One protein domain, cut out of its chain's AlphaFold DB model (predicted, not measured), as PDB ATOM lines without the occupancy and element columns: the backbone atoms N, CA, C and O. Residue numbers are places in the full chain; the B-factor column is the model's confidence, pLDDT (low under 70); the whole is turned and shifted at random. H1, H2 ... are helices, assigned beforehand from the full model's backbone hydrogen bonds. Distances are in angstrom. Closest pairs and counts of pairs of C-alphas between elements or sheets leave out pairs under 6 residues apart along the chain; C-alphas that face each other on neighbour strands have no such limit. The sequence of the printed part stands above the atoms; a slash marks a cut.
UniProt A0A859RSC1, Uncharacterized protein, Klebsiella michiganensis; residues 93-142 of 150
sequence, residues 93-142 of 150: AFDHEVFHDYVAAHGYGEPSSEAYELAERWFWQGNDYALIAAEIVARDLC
ATOM      1  N   ALA A  93     228.201 190.041 180.984       93.56
ATOM      2  CA  ALA A  93     228.999 189.555 182.097       93.56
ATOM      3  C   ALA A  93     228.092 189.387 183.315       93.56
ATOM      4  O   ALA A  93     226.991 189.942 183.348       93.56
ATOM      5  N   PHE A  94     228.558 188.620 184.296       96.25
ATOM      6  CA  PHE A  94     227.871 188.522 185.570       96.25
ATOM      7  C   PHE A  94     228.008 189.848 186.331       96.25
ATOM      8  O   PHE A  94     229.100 190.263 186.708       96.25
ATOM      9  N   ASP A  95     226.882 190.522 186.512       96.88
ATOM     10  CA  ASP A  95     226.710 191.710 187.338       96.88
ATOM     11  C   ASP A  95     226.327 191.324 188.778       96.88
ATOM     12  O   ASP A  95     225.289 190.695 189.013       96.88
ATOM     13  N   HIS A  96     227.191 191.691 189.727       96.62
ATOM     14  CA  HIS A  96     227.015 191.415 191.152       96.62
ATOM     15  C   HIS A  96     225.872 192.220 191.772       96.62
ATOM     16  O   HIS A  96     225.151 191.676 192.602       96.62
ATOM     17  N   GLU A  97     225.710 193.489 191.388       96.06
ATOM     18  CA  GLU A  97     224.692 194.374 191.965       96.06
ATOM     19  C   GLU A  97     223.306 193.931 191.509       96.06
ATOM     20  O   GLU A  97     222.406 193.754 192.323       96.06
ATOM     21  N   VAL A  98     223.163 193.618 190.217       96.62
ATOM     22  CA  VAL A  98     221.899 193.092 189.691       96.62
ATOM     23  C   VAL A  98     221.542 191.772 190.370       96.62
ATOM     24  O   VAL A  98     220.408 191.603 190.810       96.62
ATOM     25  N   PHE A  99     222.483 190.831 190.490       97.44
ATOM     26  CA  PHE A  99     222.218 189.580 191.205       97.44
ATOM     27  C   PHE A  99     221.804 189.823 192.665       97.44
ATOM     28  O   PHE A  99     220.843 189.206 193.128       97.44
ATOM     29  N   HIS A 100     222.492 190.730 193.361       96.00
ATOM     30  CA  HIS A 100     222.167 191.102 194.733       96.00
ATOM     31  C   HIS A 100     220.727 191.606 194.849       96.00
ATOM     32  O   HIS A 100     219.973 191.091 195.672       96.00
ATOM     33  N   ASP A 101     220.316 192.536 193.984       95.56
ATOM     34  CA  ASP A 101     218.958 193.088 193.968       95.56
ATOM     35  C   ASP A 101     217.893 191.997 193.775       95.56
ATOM     36  O   ASP A 101     216.851 192.012 194.436       95.56
ATOM     37  N   TYR A 102     218.156 191.016 192.902       96.88
ATOM     38  CA  TYR A 102     217.246 189.886 192.700       96.88
ATOM     39  C   TYR A 102     217.092 189.027 193.958       96.88
ATOM     40  O   TYR A 102     215.974 188.621 194.264       96.88
ATOM     41  N   VAL A 103     218.171 188.755 194.697       95.38
ATOM     42  CA  VAL A 103     218.100 187.997 195.960       95.38
ATOM     43  C   VAL A 103     217.422 188.821 197.053       95.38
ATOM     44  O   VAL A 103     216.497 188.329 197.703       95.38
ATOM     45  N   ALA A 104     217.811 190.088 197.214       91.69
ATOM     46  CA  ALA A 104     217.251 190.995 198.211       91.69
ATOM     47  C   ALA A 104     215.733 191.179 198.037       91.69
ATOM     48  O   ALA A 104     215.002 191.260 199.026       91.69
ATOM     49  N   ALA A 105     215.227 191.148 196.798       93.56
ATOM     50  CA  ALA A 105     213.795 191.204 196.505       93.56
ATOM     51  C   ALA A 105     212.977 190.047 197.118       93.56
ATOM     52  O   ALA A 105     211.766 190.192 197.296       93.56
ATOM     53  N   HIS A 106     213.603 188.918 197.471       90.81
ATOM     54  CA  HIS A 106     212.938 187.839 198.206       90.81
ATOM     55  C   HIS A 106     212.813 188.119 199.715       90.81
ATOM     56  O   HIS A 106     211.978 187.491 200.365       90.81
ATOM     57  N   GLY A 107     213.607 189.039 200.277       85.44
ATOM     58  CA  GLY A 107     213.556 189.424 201.693       85.44
ATOM     59  C   GLY A 107     214.253 188.464 202.668       85.44
ATOM     60  O   GLY A 107     213.908 188.460 203.845       85.44
ATOM     61  N   TYR A 108     215.205 187.649 202.197       81.88
ATOM     62  CA  TYR A 108     215.917 186.632 202.999       81.88
ATOM     63  C   TYR A 108     217.329 187.056 203.443       81.88
ATOM     64  O   TYR A 108     218.105 186.214 203.889       81.88
ATOM     65  N   GLY A 109     217.657 188.346 203.337       85.06
ATOM     66  CA  GLY A 109     218.985 188.879 203.643       85.06
ATOM     67  C   GLY A 109     219.908 188.934 202.425       85.06
ATOM     68  O   GLY A 109     219.473 188.774 201.281       85.06
ATOM     69  N   GLU A 110     221.185 189.201 202.677       91.00
ATOM     70  CA  GLU A 110     222.194 189.356 201.628       91.00
ATOM     71  C   GLU A 110     222.718 187.992 201.140       91.00
ATOM     72  O   GLU A 110     222.844 187.060 201.937       91.00
ATOM     73  N   PRO A 111     223.083 187.831 199.855       94.38
ATOM     74  CA  PRO A 111     223.739 186.613 199.390       94.38
ATOM     75  C   PRO A 111     225.087 186.395 200.093       94.38
ATOM     76  O   PRO A 111     225.902 187.313 200.190       94.38
ATOM     77  N   SER A 112     225.369 185.161 200.514       94.75
ATOM     78  CA  SER A 112     226.700 184.780 201.006       94.75
ATOM     79  C   SER A 112     227.751 184.765 199.885       94.75
ATOM     80  O   SER A 112     227.421 184.719 198.698       94.75
ATOM     81  N   SER A 113     229.041 184.716 200.235       93.94
ATOM     82  CA  SER A 113     230.121 184.555 199.244       93.94
ATOM     83  C   SER A 113     229.943 183.304 198.371       93.94
ATOM     84  O   SER A 113     230.162 183.363 197.163       93.94
ATOM     85  N   GLU A 114     229.483 182.193 198.957       95.25
ATOM     86  CA  GLU A 114     229.183 180.958 198.219       95.25
ATOM     87  C   GLU A 114     228.039 181.163 197.212       95.25
ATOM     88  O   GLU A 114     228.081 180.624 196.102       95.25
ATOM     89  N   ALA A 115     227.040 181.982 197.558       96.38
ATOM     90  CA  ALA A 115     225.950 182.312 196.649       96.38
ATOM     91  C   ALA A 115     226.446 183.047 195.397       96.38
ATOM     92  O   ALA A 115     226.001 182.709 194.302       96.38
ATOM     93  N   TYR A 116     227.385 183.993 195.528       97.50
ATOM     94  CA  TYR A 116     227.958 184.695 194.372       97.50
ATOM     95  C   TYR A 116     228.739 183.756 193.448       97.50
ATOM     96  O   TYR A 116     228.531 183.788 192.235       97.50
ATOM     97  N   GLU A 117     229.587 182.882 193.997       96.56
ATOM     98  CA  GLU A 117     230.347 181.913 193.192       96.56
ATOM     99  C   GLU A 117     229.415 180.950 192.437       96.56
ATOM    100  O   GLU A 117     229.616 180.636 191.256       96.56
ATOM    101  N   LEU A 118     228.358 180.484 193.113       96.94
ATOM    102  CA  LEU A 118     227.349 179.618 192.515       96.94
ATOM    103  C   LEU A 118     226.555 180.345 191.423       96.94
ATOM    104  O   LEU A 118     226.342 179.781 190.345       96.94
ATOM    105  N   ALA A 119     226.150 181.585 191.699       97.25
ATOM    106  CA  ALA A 119     225.392 182.431 190.792       97.25
ATOM    107  C   ALA A 119     226.177 182.736 189.516       97.25
ATOM    108  O   ALA A 119     225.652 182.524 188.423       97.25
ATOM    109  N   GLU A 120     227.445 183.136 189.628       97.69
ATOM    110  CA  GLU A 120     228.291 183.398 188.463       97.69
ATOM    111  C   GLU A 120     228.438 182.140 187.595       97.69
ATOM    112  O   GLU A 120     228.259 182.179 186.373       97.69
ATOM    113  N   ARG A 121     228.684 180.980 188.216       96.56
ATOM    114  CA  ARG A 121     228.782 179.710 187.486       96.56
ATOM    115  C   ARG A 121     227.495 179.379 186.731       96.56
ATOM    116  O   ARG A 121     227.559 178.914 185.593       96.56
ATOM    117  N   TRP A 122     226.335 179.571 187.351       97.25
ATOM    118  CA  TRP A 122     225.043 179.288 186.726       97.25
ATOM    119  C   TRP A 122     224.636 180.311 185.676       97.25
ATOM    120  O   TRP A 122     224.019 179.929 184.679       97.25
ATOM    121  N   PHE A 123     225.030 181.568 185.841       97.31
ATOM    122  CA  PHE A 123     224.884 182.590 184.817       97.31
ATOM    123  C   PHE A 123     225.602 182.165 183.533       97.31
ATOM    124  O   PHE A 123     225.000 182.142 182.460       97.31
ATOM    125  N   TRP A 124     226.848 181.686 183.635       96.00
ATOM    126  CA  TRP A 124     227.590 181.160 182.481       96.00
ATOM    127  C   TRP A 124     227.019 179.852 181.904       96.00
ATOM    128  O   TRP A 124     227.369 179.459 180.788       96.00
ATOM    129  N   GLN A 125     226.101 179.195 182.620       94.38
ATOM    130  CA  GLN A 125     225.292 178.073 182.130       94.38
ATOM    131  C   GLN A 125     223.961 178.517 181.499       94.38
ATOM    132  O   GLN A 125     223.179 177.666 181.084       94.38
ATOM    133  N   GLY A 126     223.716 179.825 181.375       93.94
ATOM    134  CA  GLY A 126     222.543 180.378 180.697       93.94
ATOM    135  C   GLY A 126     221.320 180.594 181.579       93.94
ATOM    136  O   GLY A 126     220.247 180.845 181.037       93.94
ATOM    137  N   ASN A 127     221.460 180.509 182.904       95.88
ATOM    138  CA  ASN A 127     220.363 180.818 183.820       95.88
ATOM    139  C   ASN A 127     220.236 182.337 184.008       95.88
ATOM    140  O   ASN A 127     221.243 183.041 184.101       95.88
ATOM    141  N   ASP A 128     219.002 182.838 184.064       95.50
ATOM    142  CA  ASP A 128     218.734 184.240 184.382       95.50
ATOM    143  C   ASP A 128     218.797 184.515 185.894       95.50
ATOM    144  O   ASP A 128     218.748 183.600 186.721       95.50
ATOM    145  N   TYR A 129     218.907 185.794 186.263       97.00
ATOM    146  CA  TYR A 129     219.035 186.208 187.660       97.00
ATOM    147  C   TYR A 129     217.837 185.842 188.533       97.00
ATOM    148  O   TYR A 129     218.038 185.554 189.709       97.00
ATOM    149  N   ALA A 130     216.619 185.818 187.987       97.00
ATOM    150  CA  ALA A 130     215.430 185.483 188.763       97.00
ATOM    151  C   ALA A 130     215.452 184.007 189.173       97.00
ATOM    152  O   ALA A 130     215.224 183.678 190.336       97.00
ATOM    153  N   LEU A 131     215.779 183.122 188.227       97.12
ATOM    154  CA  LEU A 131     215.930 181.695 188.493       97.12
ATOM    155  C   LEU A 131     217.075 181.427 189.472       97.12
ATOM    156  O   LEU A 131     216.905 180.667 190.426       97.12
ATOM    157  N   ILE A 132     218.229 182.064 189.255       97.62
ATOM    158  CA  ILE A 132     219.391 181.921 190.137       97.62
ATOM    159  C   ILE A 132     219.036 182.379 191.559       97.62
ATOM    160  O   ILE A 132     219.271 181.634 192.504       97.62
ATOM    161  N   ALA A 133     218.443 183.564 191.723       96.94
ATOM    162  CA  ALA A 133     218.086 184.099 193.036       96.94
ATOM    163  C   ALA A 133     217.087 183.206 193.782       96.94
ATOM    164  O   ALA A 133     217.296 182.913 194.960       96.94
ATOM    165  N   ALA A 134     216.061 182.696 193.094       96.12
ATOM    166  CA  ALA A 134     215.090 181.792 193.704       96.12
ATOM    167  C   ALA A 134     215.753 180.507 194.234       96.12
ATOM    168  O   ALA A 134     215.433 180.051 195.332       96.12
ATOM    169  N   GLU A 135     216.708 179.944 193.490       96.69
ATOM    170  CA  GLU A 135     217.477 178.768 193.912       96.69
ATOM    171  C   GLU A 135     218.419 179.062 195.087       96.69
ATOM    172  O   GLU A 135     218.554 178.229 195.980       96.69
ATOM    173  N   ILE A 136     219.065 180.231 195.112       96.00
ATOM    174  CA  ILE A 136     219.924 180.658 196.228       96.00
ATOM    175  C   ILE A 136     219.116 180.765 197.522       96.00
ATOM    176  O   ILE A 136     219.521 180.217 198.549       96.00
ATOM    177  N   VAL A 137     217.947 181.404 197.457       94.19
ATOM    178  CA  VAL A 137     217.028 181.536 198.594       94.19
ATOM    179  C   VAL A 137     216.512 180.168 199.039       94.19
ATOM    180  O   VAL A 137     216.547 179.850 200.225       94.19
ATOM    181  N   ALA A 138     216.101 179.314 198.098       94.56
ATOM    182  CA  ALA A 138     215.629 177.964 198.407       94.56
ATOM    183  C   ALA A 138     216.703 177.076 199.063       94.56
ATOM    184  O   ALA A 138     216.366 176.113 199.752       94.56
ATOM    185  N   ARG A 139     217.988 177.388 198.850       94.12
ATOM    186  CA  ARG A 139     219.138 176.683 199.431       94.12
ATOM    187  C   ARG A 139     219.650 177.292 200.735       94.12
ATOM    188  O   ARG A 139     220.636 176.781 201.254       94.12
ATOM    189  N   ASP A 140     218.994 178.331 201.256       92.69
ATOM    190  CA  ASP A 140     219.377 179.020 202.499       92.69
ATOM    191  C   ASP A 140     220.817 179.571 202.452       92.69
ATOM    192  O   ASP A 140     221.543 179.555 203.439       92.69
ATOM    193  N   LEU A 141     221.248 180.047 201.275       93.69
ATOM    194  CA  LEU A 141     222.596 180.592 201.044       93.69
ATOM    195  C   LEU A 141     222.682 182.114 201.266       93.69
ATOM    196  O   LEU A 141     223.613 182.762 200.777       93.69
ATOM    197  N   CYS A 142     221.712 182.688 201.977       91.62
ATOM    198  CA  CYS A 142     221.728 184.088 202.392       91.62
ATOM    199  C   CYS A 142     222.340 184.206 203.794       91.62
ATOM    200  O   CYS A 142     222.157 183.328 204.637       91.62
TER     201      CYS A 142
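AT A GLANCE: This is residues 93 to 142 of the 150 residues of an uncharacterized protein of Klebsiella michiganensis (UniProt A0A859RSC1). Three short helices make a small knot, their centres in a triangle. H2 and H3 fold back on each other as a helical hairpin, and H1 packs on H3. The 50 printed residues hold H1, H2 and H3 in that order and no named strand: all helix. The whole is compact, with a radius of gyration of the C-alphas of 9.2 A, and spans 24 by 17 by 17 A.

IN THESE COORDINATES: H1, residues 96 to 104, begins at C-alpha 96 (227.015, 191.415, 191.152) and is 12.1 A long. H2, residues 113 to 123, is 15.5 A. H3, residues 129 to 138, is 14.0 A and ends at C-alpha 138 (215.629, 177.964, 198.407).

HOW THE PARTS SIT: H1 touches H3, the same way at a steep tilt of 50 degrees; the closest C-alphas, of Val 103 and Ala 133, are 4.9 A apart. H1 and H2 are close but not clearly touching: the closest C-alphas, of His 96 and Tyr 116, are 7.5 A apart. H2 touches H3, opposite ways at a steep tilt of 41 degrees; the closest C-alphas, of Ala 119 and Ile 132, are 6.1 A apart. In H1, H2 and H3 every O i to N i+4 pair is within hydrogen-bond range.

THE WHOLE: The C-alphas farthest apart, of Gly 107 and Gln 125, are 25.5 A apart. The printed part has no cut, and no printed residue is under 70 in pLDDT.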